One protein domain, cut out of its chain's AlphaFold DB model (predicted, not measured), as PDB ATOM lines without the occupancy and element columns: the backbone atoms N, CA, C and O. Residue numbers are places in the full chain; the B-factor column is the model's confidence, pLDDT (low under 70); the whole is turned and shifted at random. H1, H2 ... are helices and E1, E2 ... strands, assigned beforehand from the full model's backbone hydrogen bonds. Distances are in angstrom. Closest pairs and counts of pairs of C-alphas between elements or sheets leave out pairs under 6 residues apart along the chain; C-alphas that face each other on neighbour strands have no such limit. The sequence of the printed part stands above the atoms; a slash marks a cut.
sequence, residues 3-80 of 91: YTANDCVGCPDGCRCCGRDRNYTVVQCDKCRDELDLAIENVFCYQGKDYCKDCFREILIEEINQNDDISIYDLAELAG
ATOM      1  N   TYR A   3      47.679  36.869 -12.447       83.06
ATOM      2  CA  TYR A   3      48.885  37.154 -11.663       83.06
ATOM      3  C   TYR A   3      48.881  38.583 -11.119       83.06
ATOM      4  O   TYR A   3      48.156  39.449 -11.601       83.06
ATOM      5  N   THR A   4      49.681  38.829 -10.086       84.00
ATOM      6  CA  THR A   4      49.865  40.169  -9.522       84.00
ATOM      7  C   THR A   4      51.006  40.876 -10.242       84.00
ATOM      8  O   THR A   4      52.088  40.307 -10.387       84.00
ATOM      9  N   ALA A   5      50.769  42.112 -10.671       78.69
ATOM     10  CA  ALA A   5      51.752  42.993 -11.283       78.69
ATOM     11  C   ALA A   5      51.917  44.273 -10.454       78.69
ATOM     12  O   ALA A   5      51.067  44.621  -9.630       78.69
ATOM     13  N   ASN A   6      53.034  44.960 -10.672       72.62
ATOM     14  CA  ASN A   6      53.328  46.257 -10.082       72.62
ATOM     15  C   ASN A   6      53.872  47.167 -11.191       72.62
ATOM     16  O   ASN A   6      54.726  46.749 -11.975       72.62
ATOM     17  N   ASP A   7      53.349  48.385 -11.279       67.31
ATOM     18  CA  ASP A   7      53.688  49.351 -12.325       67.31
ATOM     19  C   ASP A   7      54.991  50.127 -12.065       67.31
ATOM     20  O   ASP A   7      55.444  50.881 -12.928       67.31
ATOM     21  N   CYS A   8      55.672  49.873 -10.943       68.75
ATOM     22  CA  CYS A   8      57.038  50.316 -10.665       68.75
ATOM     23  C   CYS A   8      58.061  49.502 -11.484       68.75
ATOM     24  O   CYS A   8      58.963  48.846 -10.954       68.75
ATOM     25  N   VAL A   9      57.942  49.536 -12.809       57.44
ATOM     26  CA  VAL A   9      58.877  48.866 -13.716       57.44
ATOM     27  C   VAL A   9      60.044  49.813 -14.010       57.44
ATOM     28  O   VAL A   9      59.901  50.780 -14.754       57.44
ATOM     29  N   GLY A  10      61.218  49.534 -13.428       53.34
ATOM     30  CA  GLY A  10      62.497  50.107 -13.880       53.34
ATOM     31  C   GLY A  10      63.224  51.086 -12.950       53.34
ATOM     32  O   GLY A  10      64.192  51.700 -13.394       53.34
ATOM     33  N   CYS A  11      62.836  51.237 -11.681       54.53
ATOM     34  CA  CYS A  11      63.616  52.050 -10.739       54.53
ATOM     35  C   CYS A  11      64.641  51.190  -9.972       54.53
ATOM     36  O   CYS A  11      64.234  50.443  -9.081       54.53
ATOM     37  N   PRO A  12      65.957  51.312 -10.248       55.03
ATOM     38  CA  PRO A  12      66.989  50.597  -9.490       55.03
ATOM     39  C   PRO A  12      67.017  50.967  -7.995       55.03
ATOM     40  O   PRO A  12      67.446  50.150  -7.187       55.03
ATOM     41  N   ASP A  13      66.495  52.144  -7.622       54.16
ATOM     42  CA  ASP A  13      66.437  52.656  -6.239       54.16
ATOM     43  C   ASP A  13      65.044  52.546  -5.578       54.16
ATOM     44  O   ASP A  13      64.788  53.148  -4.532       54.16
ATOM     45  N   GLY A  14      64.113  51.795  -6.182       55.19
ATOM     46  CA  GLY A  14      62.718  51.745  -5.739       55.19
ATOM     47  C   GLY A  14      61.922  53.012  -6.083       55.19
ATOM     48  O   GLY A  14      62.457  53.992  -6.605       55.19
ATOM     49  N   CYS A  15      60.610  52.958  -5.841       55.72
ATOM     50  CA  CYS A  15      59.585  53.892  -6.319       55.72
ATOM     51  C   CYS A  15      59.709  55.316  -5.727       55.72
ATOM     52  O   CYS A  15      58.896  55.752  -4.917       55.72
ATOM     53  N   ARG A  16      60.759  56.058  -6.096       49.72
ATOM     54  CA  ARG A  16      60.992  57.430  -5.615       49.72
ATOM     55  C   ARG A  16      60.719  58.499  -6.675       49.72
ATOM     56  O   ARG A  16      60.593  59.667  -6.314       49.72
ATOM     57  N   CYS A  17      60.618  58.133  -7.962       49.50
ATOM     58  CA  CYS A  17      60.546  59.112  -9.060       49.50
ATOM     59  C   CYS A  17      59.619  58.773 -10.252       49.50
ATOM     60  O   CYS A  17      59.395  59.655 -11.073       49.50
ATOM     61  N   CYS A  18      59.069  57.559 -10.382       55.22
ATOM     62  CA  CYS A  18      58.251  57.165 -11.550       55.22
ATOM     63  C   CYS A  18      56.734  57.388 -11.382       55.22
ATOM     64  O   CYS A  18      55.990  57.332 -12.359       55.22
ATOM     65  N   GLY A  19      56.276  57.720 -10.171       52.31
ATOM     66  CA  GLY A  19      54.952  58.306  -9.950       52.31
ATOM     67  C   GLY A  19      53.762  57.346  -9.975       52.31
ATOM     68  O   GLY A  19      52.633  57.834  -9.942       52.31
ATOM     69  N   ARG A  20      53.963  56.022  -9.993       54.44
ATOM     70  CA  ARG A  20      52.885  55.057  -9.736       54.44
ATOM     71  C   ARG A  20      53.401  53.860  -8.936       54.44
ATOM     72  O   ARG A  20      54.438  53.295  -9.263       54.44
ATOM     73  N   ASP A  21      52.696  53.578  -7.844       62.25
ATOM     74  CA  ASP A  21      52.964  52.492  -6.901       62.25
ATOM     75  C   ASP A  21      51.643  51.783  -6.615       62.25
ATOM     76  O   ASP A  21      50.989  52.028  -5.596       62.25
ATOM     77  N   ARG A  22      51.169  50.970  -7.562       72.00
ATOM     78  CA  ARG A  22      50.030  50.098  -7.286       72.00
ATOM     79  C   ARG A  22      50.346  48.661  -7.640       72.00
ATOM     80  O   ARG A  22      50.741  48.330  -8.752       72.00
ATOM     81  N   ASN A  23      50.092  47.791  -6.671       76.50
ATOM     82  CA  ASN A  23      49.916  46.378  -6.945       76.50
ATOM     83  C   ASN A  23      48.527  46.196  -7.553       76.50
ATOM     84  O   ASN A  23      47.533  46.640  -6.973       76.50
ATOM     85  N   TYR A  24      48.456  45.542  -8.702       78.81
ATOM     86  CA  TYR A  24      47.203  45.242  -9.380       78.81
ATOM     87  C   TYR A  24      47.186  43.788  -9.836       78.81
ATOM     88  O   TYR A  24      48.218  43.122  -9.916       78.81
ATOM     89  N   THR A  25      45.987  43.263 -10.069       84.12
ATOM     90  CA  THR A  25      45.833  41.905 -10.589       84.12
ATOM     91  C   THR A  25      45.607  41.990 -12.085       84.12
ATOM     92  O   THR A  25      44.660  42.633 -12.532       84.12
ATOM     93  N   VAL A  26      46.471  41.318 -12.834       87.62
ATOM     94  CA  VAL A  26      46.326  41.137 -14.269       87.62
ATOM     95  C   VAL A  26      45.589  39.837 -14.529       87.62
ATOM     96  O   VAL A  26      45.913  38.788 -13.960       87.62
ATOM     97  N   VAL A  27      44.604  39.907 -15.413       91.25
ATOM     98  CA  VAL A  27      43.896  38.751 -15.952       91.25
ATOM     99  C   VAL A  27      44.087  38.731 -17.454       91.25
ATOM    100  O   VAL A  27      43.832  39.716 -18.130       91.25
ATOM    101  N   GLN A  28      44.513  37.598 -17.990       94.31
ATOM    102  CA  GLN A  28      44.610  37.425 -19.432       94.31
ATOM    103  C   GLN A  28      43.280  36.938 -20.007       94.31
ATOM    104  O   GLN A  28      42.777  35.905 -19.560       94.31
ATOM    105  N   CYS A  29      42.772  37.629 -21.031       94.81
ATOM    106  CA  CYS A  29      41.612  37.204 -21.809       94.81
ATOM    107  C   CYS A  29      41.871  35.846 -22.482       94.81
ATOM    108  O   CYS A  29      42.861  35.661 -23.194       94.81
ATOM    109  N   ASP A  30      40.954  34.897 -22.315       95.88
ATOM    110  CA  ASP A  30      41.096  33.543 -22.851       95.88
ATOM    111  C   ASP A  30      40.902  33.455 -24.376       95.88
ATOM    112  O   ASP A  30      41.337  32.471 -24.980       95.88
ATOM    113  N   LYS A  31      40.297  34.475 -25.011       94.75
ATOM    114  CA  LYS A  31      40.101  34.551 -26.474       94.75
ATOM    115  C   LYS A  31      41.249  35.290 -27.174       94.75
ATOM    116  O   LYS A  31      41.973  34.671 -27.947       94.75
ATOM    117  N   CYS A  32      41.445  36.582 -26.892       96.31
ATOM    118  CA  CYS A  32      42.439  37.415 -27.588       96.31
ATOM    119  C   CYS A  32      43.841  37.416 -26.959       96.31
ATOM    120  O   CYS A  32      44.781  37.860 -27.606       96.31
ATOM    121  N   ARG A  33      44.004  36.883 -25.738       94.88
ATOM    122  CA  ARG A  33      45.263  36.885 -24.963       94.88
ATOM    123  C   ARG A  33      45.738  38.250 -24.458       94.88
ATOM    124  O   ARG A  33      46.816  38.300 -23.866       94.88
ATOM    125  N   ASP A  34      44.929  39.297 -24.600       93.44
ATOM    126  CA  ASP A  34      45.217  40.604 -24.006       93.44
ATOM    127  C   ASP A  34      45.201  40.544 -22.474       93.44
ATOM    128  O   ASP A  34      44.445  39.781 -21.864       93.44
ATOM    129  N   GLU A  35      46.050  41.361 -21.861       91.81
ATOM    130  CA  GLU A  35      46.159  41.527 -20.415       91.81
ATOM    131  C   GLU A  35      45.221  42.637 -19.932       91.81
ATOM    132  O   GLU A  35      45.270  43.762 -20.419       91.81
ATOM    133  N   LEU A  36      44.381  42.310 -18.953       89.50
ATOM    134  CA  LEU A  36      43.375  43.190 -18.368       89.50
ATOM    135  C   LEU A  36      43.779  43.529 -16.939       89.50
ATOM    136  O   LEU A  36      44.012  42.635 -16.121       89.50
ATOM    137  N   ASP A  37      43.837  44.817 -16.628       88.69
ATOM    138  CA  ASP A  37      44.097  45.298 -15.276       88.69
ATOM    139  C   ASP A  37      42.774  45.424 -14.508       88.69
ATOM    140  O   ASP A  37      41.996  46.356 -14.722       88.69
ATOM    141  N   LEU A  38      42.540  44.509 -13.562       83.31
ATOM    142  CA  LEU A  38      41.326  44.483 -12.736       83.31
ATOM    143  C   LEU A  38      41.115  45.740 -11.881       83.31
ATOM    144  O   LEU A  38      40.027  45.934 -11.343       83.31
ATOM    145  N   ALA A  39      42.136  46.581 -11.701       80.44
ATOM    146  CA  ALA A  39      41.992  47.840 -10.980       80.44
ATOM    147  C   ALA A  39      41.321  48.939 -11.824       80.44
ATOM    148  O   ALA A  39      40.933  49.966 -11.266       80.44
ATOM    149  N   ILE A  40      41.228  48.770 -13.147       82.00
ATOM    150  CA  ILE A  40      40.681  49.778 -14.074       82.00
ATOM    151  C   ILE A  40      39.657  49.216 -15.059       82.00
ATOM    152  O   ILE A  40      38.794  49.961 -15.519       82.00
ATOM    153  N   GLU A  41      39.723  47.926 -15.367       85.06
ATOM    154  CA  GLU A  41      38.876  47.274 -16.355       85.06
ATOM    155  C   GLU A  41      38.094  46.114 -15.737       85.06
ATOM    156  O   GLU A  41      38.578  45.379 -14.876       85.06
ATOM    157  N   ASN A  42      36.856  45.943 -16.205       87.69
ATOM    158  CA  ASN A  42      36.025  44.813 -15.813       87.69
ATOM    159  C   ASN A  42      36.416  43.566 -16.610       87.69
ATOM    160  O   ASN A  42      36.555  43.616 -17.833       87.69
ATOM    161  N   VAL A  43      36.496  42.436 -15.911       91.00
ATOM    162  CA  VAL A  43      36.647  41.107 -16.508       91.00
ATOM    163  C   VAL A  43      35.306  40.391 -16.468       91.00
ATOM    164  O   VAL A  43      34.624  40.387 -15.442       91.00
ATOM    165  N   PHE A  44      34.942  39.762 -17.580       93.69
ATOM    166  CA  PHE A  44      33.696  39.019 -17.718       93.69
ATOM    167  C   PHE A  44      33.987  37.524 -17.641       93.69
ATOM    168  O   PHE A  44      34.758  37.001 -18.444       93.69
ATOM    169  N   CYS A  45      33.389  36.838 -16.666       92.56
ATOM    170  CA  CYS A  45      33.578  35.402 -16.480       92.56
ATOM    171  C   CYS A  45      32.434  34.621 -17.136       92.56
ATOM    172  O   CYS A  45      31.271  34.825 -16.790       92.56
ATOM    173  N   TYR A  46      32.762  33.712 -18.055       92.31
ATOM    174  CA  TYR A  46      31.794  32.857 -18.743       92.31
ATOM    175  C   TYR A  46      32.351  31.444 -18.902       92.31
ATOM    176  O   TYR A  46      33.491  31.266 -19.326       92.31
ATOM    177  N   GLN A  47      31.570  30.432 -18.508       92.25
ATOM    178  CA  GLN A  47      31.967  29.015 -18.546       92.25
ATOM    179  C   GLN A  47      33.354  28.730 -17.920       92.25
ATOM    180  O   GLN A  47      34.129  27.911 -18.413       92.25
ATOM    181  N   GLY A  48      33.686  29.428 -16.827       91.44
ATOM    182  CA  GLY A  48      34.964  29.270 -16.121       91.44
ATOM    183  C   GLY A  48      36.179  29.898 -16.819       91.44
ATOM    184  O   GLY A  48      37.306  29.632 -16.406       91.44
ATOM    185  N   LYS A  49      35.962  30.716 -17.853       93.56
ATOM    186  CA  LYS A  49      36.986  31.479 -18.578       93.56
ATOM    187  C   LYS A  49      36.795  32.978 -18.367       93.56
ATOM    188  O   LYS A  49      35.681  33.426 -18.091       93.56
ATOM    189  N   ASP A  50      37.877  33.733 -18.503       94.25
ATOM    190  CA  ASP A  50      37.911  35.182 -18.316       94.25
ATOM    191  C   ASP A  50      38.031  35.899 -19.668       94.25
ATOM    192  O   ASP A  50      38.888  35.573 -20.491       94.25
ATOM    193  N   TYR A  51      37.195  36.911 -19.896       95.12
ATOM    194  CA  TYR A  51      37.122  37.632 -21.165       95.12
ATOM    195  C   TYR A  51      37.186  39.146 -20.975       95.12
ATOM    196  O   TYR A  51      36.641  39.701 -20.016       95.12
ATOM    197  N   CYS A  52      37.813  39.821 -21.941       95.44
ATOM    198  CA  CYS A  52      37.672  41.263 -22.093       95.44
ATOM    199  C   CYS A  52      36.257  41.608 -22.578       95.44
ATOM    200  O   CYS A  52      35.532  40.753 -23.094       95.44
ATOM    201  N   LYS A  53      35.876  42.881 -22.440       94.69
ATOM    202  CA  LYS A  53      34.555  43.388 -22.837       94.69
ATOM    203  C   LYS A  53      34.172  43.012 -24.271       94.69
ATOM    204  O   LYS A  53      33.047  42.576 -24.499       94.69
ATOM    205  N   ASP A  54      35.092  43.177 -25.216       95.69
ATOM    206  CA  ASP A  54      34.800  42.976 -26.638       95.69
ATOM    207  C   ASP A  54      34.656  41.490 -26.975       95.69
ATOM    208  O   ASP A  54      33.667  41.088 -27.585       95.69
ATOM    209  N   CYS A  55      35.560  40.646 -26.466       96.38
ATOM    210  CA  CYS A  55      35.450  39.195 -26.625       96.38
ATOM    211  C   CYS A  55      34.181  38.641 -25.965       96.38
ATOM    212  O   CYS A  55      33.542  37.753 -26.522       96.38
ATOM    213  N   PHE A  56      33.805  39.162 -24.793       96.44
ATOM    214  CA  PHE A  56      32.572  38.758 -24.123       96.44
ATOM    215  C   PHE A  56      31.327  39.199 -24.898       96.44
ATOM    216  O   PHE A  56      30.373  38.434 -24.995       96.44
ATOM    217  N   ARG A  57      31.337  40.397 -25.498       96.00
ATOM    218  CA  ARG A  57      30.249  40.864 -26.366       96.00
ATOM    219  C   ARG A  57      30.048  39.941 -27.565       96.00
ATOM    220  O   ARG A  57      28.908  39.616 -27.869       96.00
ATOM    221  N   GLU A  58      31.122  39.531 -28.235       95.88
ATOM    222  CA  GLU A  58      31.031  38.595 -29.363       95.88
ATOM    223  C   GLU A  58      30.408  37.262 -28.938       95.88
ATOM    224  O   GLU A  58      29.477  36.794 -29.583       95.88
ATOM    225  N   ILE A  59      30.863  36.704 -27.810       95.12
ATOM    226  CA  ILE A  59      30.298  35.469 -27.246       95.12
ATOM    227  C   ILE A  59      28.809  35.649 -26.943       95.12
ATOM    228  O   ILE A  59      28.003  34.795 -27.290       95.12
ATOM    229  N   LEU A  60      28.421  36.771 -26.333       94.19
ATOM    230  CA  LEU A  60      27.022  37.041 -26.013       94.19
ATOM    231  C   LEU A  60      26.144  37.107 -27.272       94.19
ATOM    232  O   LEU A  60      25.036  36.582 -27.263       94.19
ATOM    233  N   ILE A  61      26.632  37.727 -28.351       92.25
ATOM    234  CA  ILE A  61      25.919  37.777 -29.635       92.25
ATOM    235  C   ILE A  61      25.764  36.367 -30.218       92.25
ATOM    236  O   ILE A  61      24.682  36.019 -30.680       92.25
ATOM    237  N   GLU A  62      26.819  35.550 -30.183       91.94
ATOM    238  CA  GLU A  62      26.774  34.161 -30.657       91.94
ATOM    239  C   GLU A  62      25.744  33.322 -29.883       91.94
ATOM    240  O   GLU A  62      24.973  32.595 -30.506       91.94
ATOM    241  N   GLU A  63      25.691  33.455 -28.555       92.25
ATOM    242  CA  GLU A  63      24.729  32.749 -27.695       92.25
ATOM    243  C   GLU A  63      23.286  33.214 -27.937       92.25
ATOM    244  O   GLU A  63      22.380  32.390 -28.029       92.25
ATOM    245  N   ILE A  64      23.061  34.524 -28.090       92.00
ATOM    246  CA  ILE A  64      21.733  35.070 -28.414       92.00
ATOM    247  C   ILE A  64      21.261  34.551 -29.774       92.00
ATOM    248  O   ILE A  64      20.122  34.117 -29.894       92.00
ATOM    249  N   ASN A  65      22.135  34.533 -30.783       87.88
ATOM    250  CA  ASN A  65      21.790  34.053 -32.124       87.88
ATOM    251  C   ASN A  65      21.474  32.548 -32.175       87.88
ATOM    252  O   ASN A  65      20.842  32.099 -33.125       87.88
ATOM    253  N   GLN A  66      21.949  31.766 -31.203       89.31
ATOM    254  CA  GLN A  66      21.649  30.334 -31.077       89.31
ATOM    255  C   GLN A  66      20.425  30.060 -30.195       89.31
ATOM    256  O   GLN A  66      20.026  28.905 -30.049       89.31
ATOM    257  N   ASN A  67      19.850  31.094 -29.580       90.50
ATOM    258  CA  ASN A  67      18.710  30.960 -28.695       90.50
ATOM    259  C   ASN A  67      17.400  31.149 -29.470       90.50
ATOM    260  O   ASN A  67      16.949  32.274 -29.673       90.50
ATOM    261  N   ASP A  68      16.774  30.033 -29.845       87.12
ATOM    262  CA  ASP A  68      15.494  30.011 -30.568       87.12
ATOM    263  C   ASP A  68      14.323  30.627 -29.772       87.12
ATOM    264  O   ASP A  68      13.290  30.954 -30.360       87.12
ATOM    265  N   ASP A  69      14.463  30.810 -28.452       92.12
ATOM    266  CA  ASP A  69      13.434  31.436 -27.610       92.12
ATOM    267  C   ASP A  69      13.436  32.972 -27.712       92.12
ATOM    268  O   ASP A  69      12.498  33.618 -27.240       92.12
ATOM    269  N   ILE A  70      14.482  33.574 -28.291       88.31
ATOM    270  CA  ILE A  70      14.603  35.025 -28.460       88.31
ATOM    271  C   ILE A  70      14.400  35.358 -29.934       88.31
ATOM    272  O   ILE A  70      15.242  35.046 -30.776       88.31
ATOM    273  N   SER A  71      13.300  36.038 -30.262       86.81
ATOM    274  CA  SER A  71      13.084  36.468 -31.638       86.81
ATOM    275  C   SER A  71      13.922  37.702 -31.975       86.81
ATOM    276  O   SER A  71      14.236  38.542 -31.126       86.81
ATOM    277  N   ILE A  72      14.245  37.860 -33.260       85.50
ATOM    278  CA  ILE A  72      14.899  39.075 -33.760       85.50
ATOM    279  C   ILE A  72      14.047  40.332 -33.517       85.50
ATOM    280  O   ILE A  72      14.589  41.421 -33.345       85.50
ATOM    281  N   TYR A  73      12.724  40.172 -33.450       87.31
ATOM    282  CA  TYR A  73      11.783  41.252 -33.179       87.31
ATOM    283  C   TYR A  73      11.870  41.725 -31.725       87.31
ATOM    284  O   TYR A  73      11.930  42.929 -31.489       87.31
ATOM    285  N   ASP A  74      12.002  40.800 -30.768       88.00
ATOM    286  CA  ASP A  74      12.221  41.139 -29.353       88.00
ATOM    287  C   ASP A  74      13.537  41.910 -29.170       88.00
ATOM    288  O   ASP A  74      13.621  42.872 -28.405       88.00
ATOM    289  N   LEU A  75      14.582  41.513 -29.908       88.88
ATOM    290  CA  LEU A  75      15.866  42.219 -29.911       88.88
ATOM    291  C   LEU A  75      15.752  43.617 -30.529       88.88
ATOM    292  O   LEU A  75      16.362  44.555 -30.011       88.88
ATOM    293  N   ALA A  76      14.990  43.764 -31.615       88.44
ATOM    294  CA  ALA A  76      14.751  45.050 -32.260       88.44
ATOM    295  C   ALA A  76      13.973  46.006 -31.343       88.44
ATOM    296  O   ALA A  76      14.385  47.156 -31.179       88.44
ATOM    297  N   GLU A  77      12.921  45.518 -30.677       89.50
ATOM    298  CA  GLU A  77      12.155  46.288 -29.692       89.50
ATOM    299  C   GLU A  77      13.046  46.730 -28.523       89.50
ATOM    300  O   GLU A  77      13.089  47.917 -28.189       89.50
ATOM    301  N   LEU A  78      13.835  45.812 -27.950       90.31
ATOM    302  CA  LEU A  78      14.781  46.119 -26.871       90.31
ATOM    303  C   LEU A  78      15.814  47.178 -27.289       90.31
ATOM    304  O   LEU A  78      16.206  48.027 -26.484       90.31
ATOM    305  N   ALA A  79      16.272  47.121 -28.540       90.19
ATOM    306  CA  ALA A  79      17.228  48.066 -29.102       90.19
ATOM    307  C   ALA A  79      16.589  49.400 -29.534       90.19
ATOM    308  O   ALA A  79      17.324  50.338 -29.853       90.19
ATOM    309  N   GLY A  80      15.256  49.505 -29.534       91.12
ATOM    310  CA  GLY A  80      14.525  50.677 -30.017       91.12
ATOM    311  C   GLY A  80      14.682  50.903 -31.522       91.12
ATOM    312  O   GLY A  80      14.748  52.049 -31.964       91.12
TER     313      GLY A  80
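Overview. This is residues 3 to 80 of the 91 residues of an uncharacterized protein of Ruminococcus sp. CAG:57 (UniProt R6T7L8). The parts are strung out along one long axis: a loop, residues 7 to 22, at one end, then the small staggered sheet E1 E2 E3, the hairpin E4 E5, the helix H1, and the short helix H2 at the other end, with no common core. The printed part has 78 residues with five named strands and then two named helices, in the order E1 E2 E3 E4 E5 H1 H2; the class is mixed, helices and strands. Both sheets, E1 - E2 - E3 and E4 - E5, are antiparallel. The whole is extended, with a radius of gyration of the C-alphas of 19.0 A and spans of 62 by 27 by 15 A, only just a rod.

Along the chain. E1, residues 3 to 6, begins at C-alpha 3 (48.885, 37.154, -11.663). E2, residues 23 to 28, is 16.3 A long. E3 is residues 35 to 37, E4 residues 44 to 46 and E5 residues 49 to 51. H1, residues 53 to 65, is 18.3 A long. H2, residues 72 to 79, ends at C-alpha 79 (17.228, 48.066, -29.102).

Arrangement. E1, E2 and E3 form a meander, each strand the antiparallel neighbour of the one before. E2 pairs with E1 over residues 23 to 26, with N 5 and O 24 2.8 A apart, and with E3 over residues 26 to 28, with N 36 and O 27 2.8 A apart. In the hairpin E4 and E5, N 51 and O 44 are 2.8 A apart. The closest C-alphas of E2 and E5 are those of Gln 28 and Asp 50, 7.2 A. Those of E4 and H1 are Phe 44 and Phe 56, 6.5 A. H1 and H2 are apart. In both helices every O i to N i+4 pair is within hydrogen-bond range.

Size, cuts and confidence. The C-alphas farthest apart are those of Asp 13 and Tyr 73, 62.0 A. The printed part has no cut. The link from E1 to E2, 16 residues, is long. Residues 65 to 71, of which 65 belongs to H1, stand free. The model's pLDDT is under 70 at residues 7 to 21.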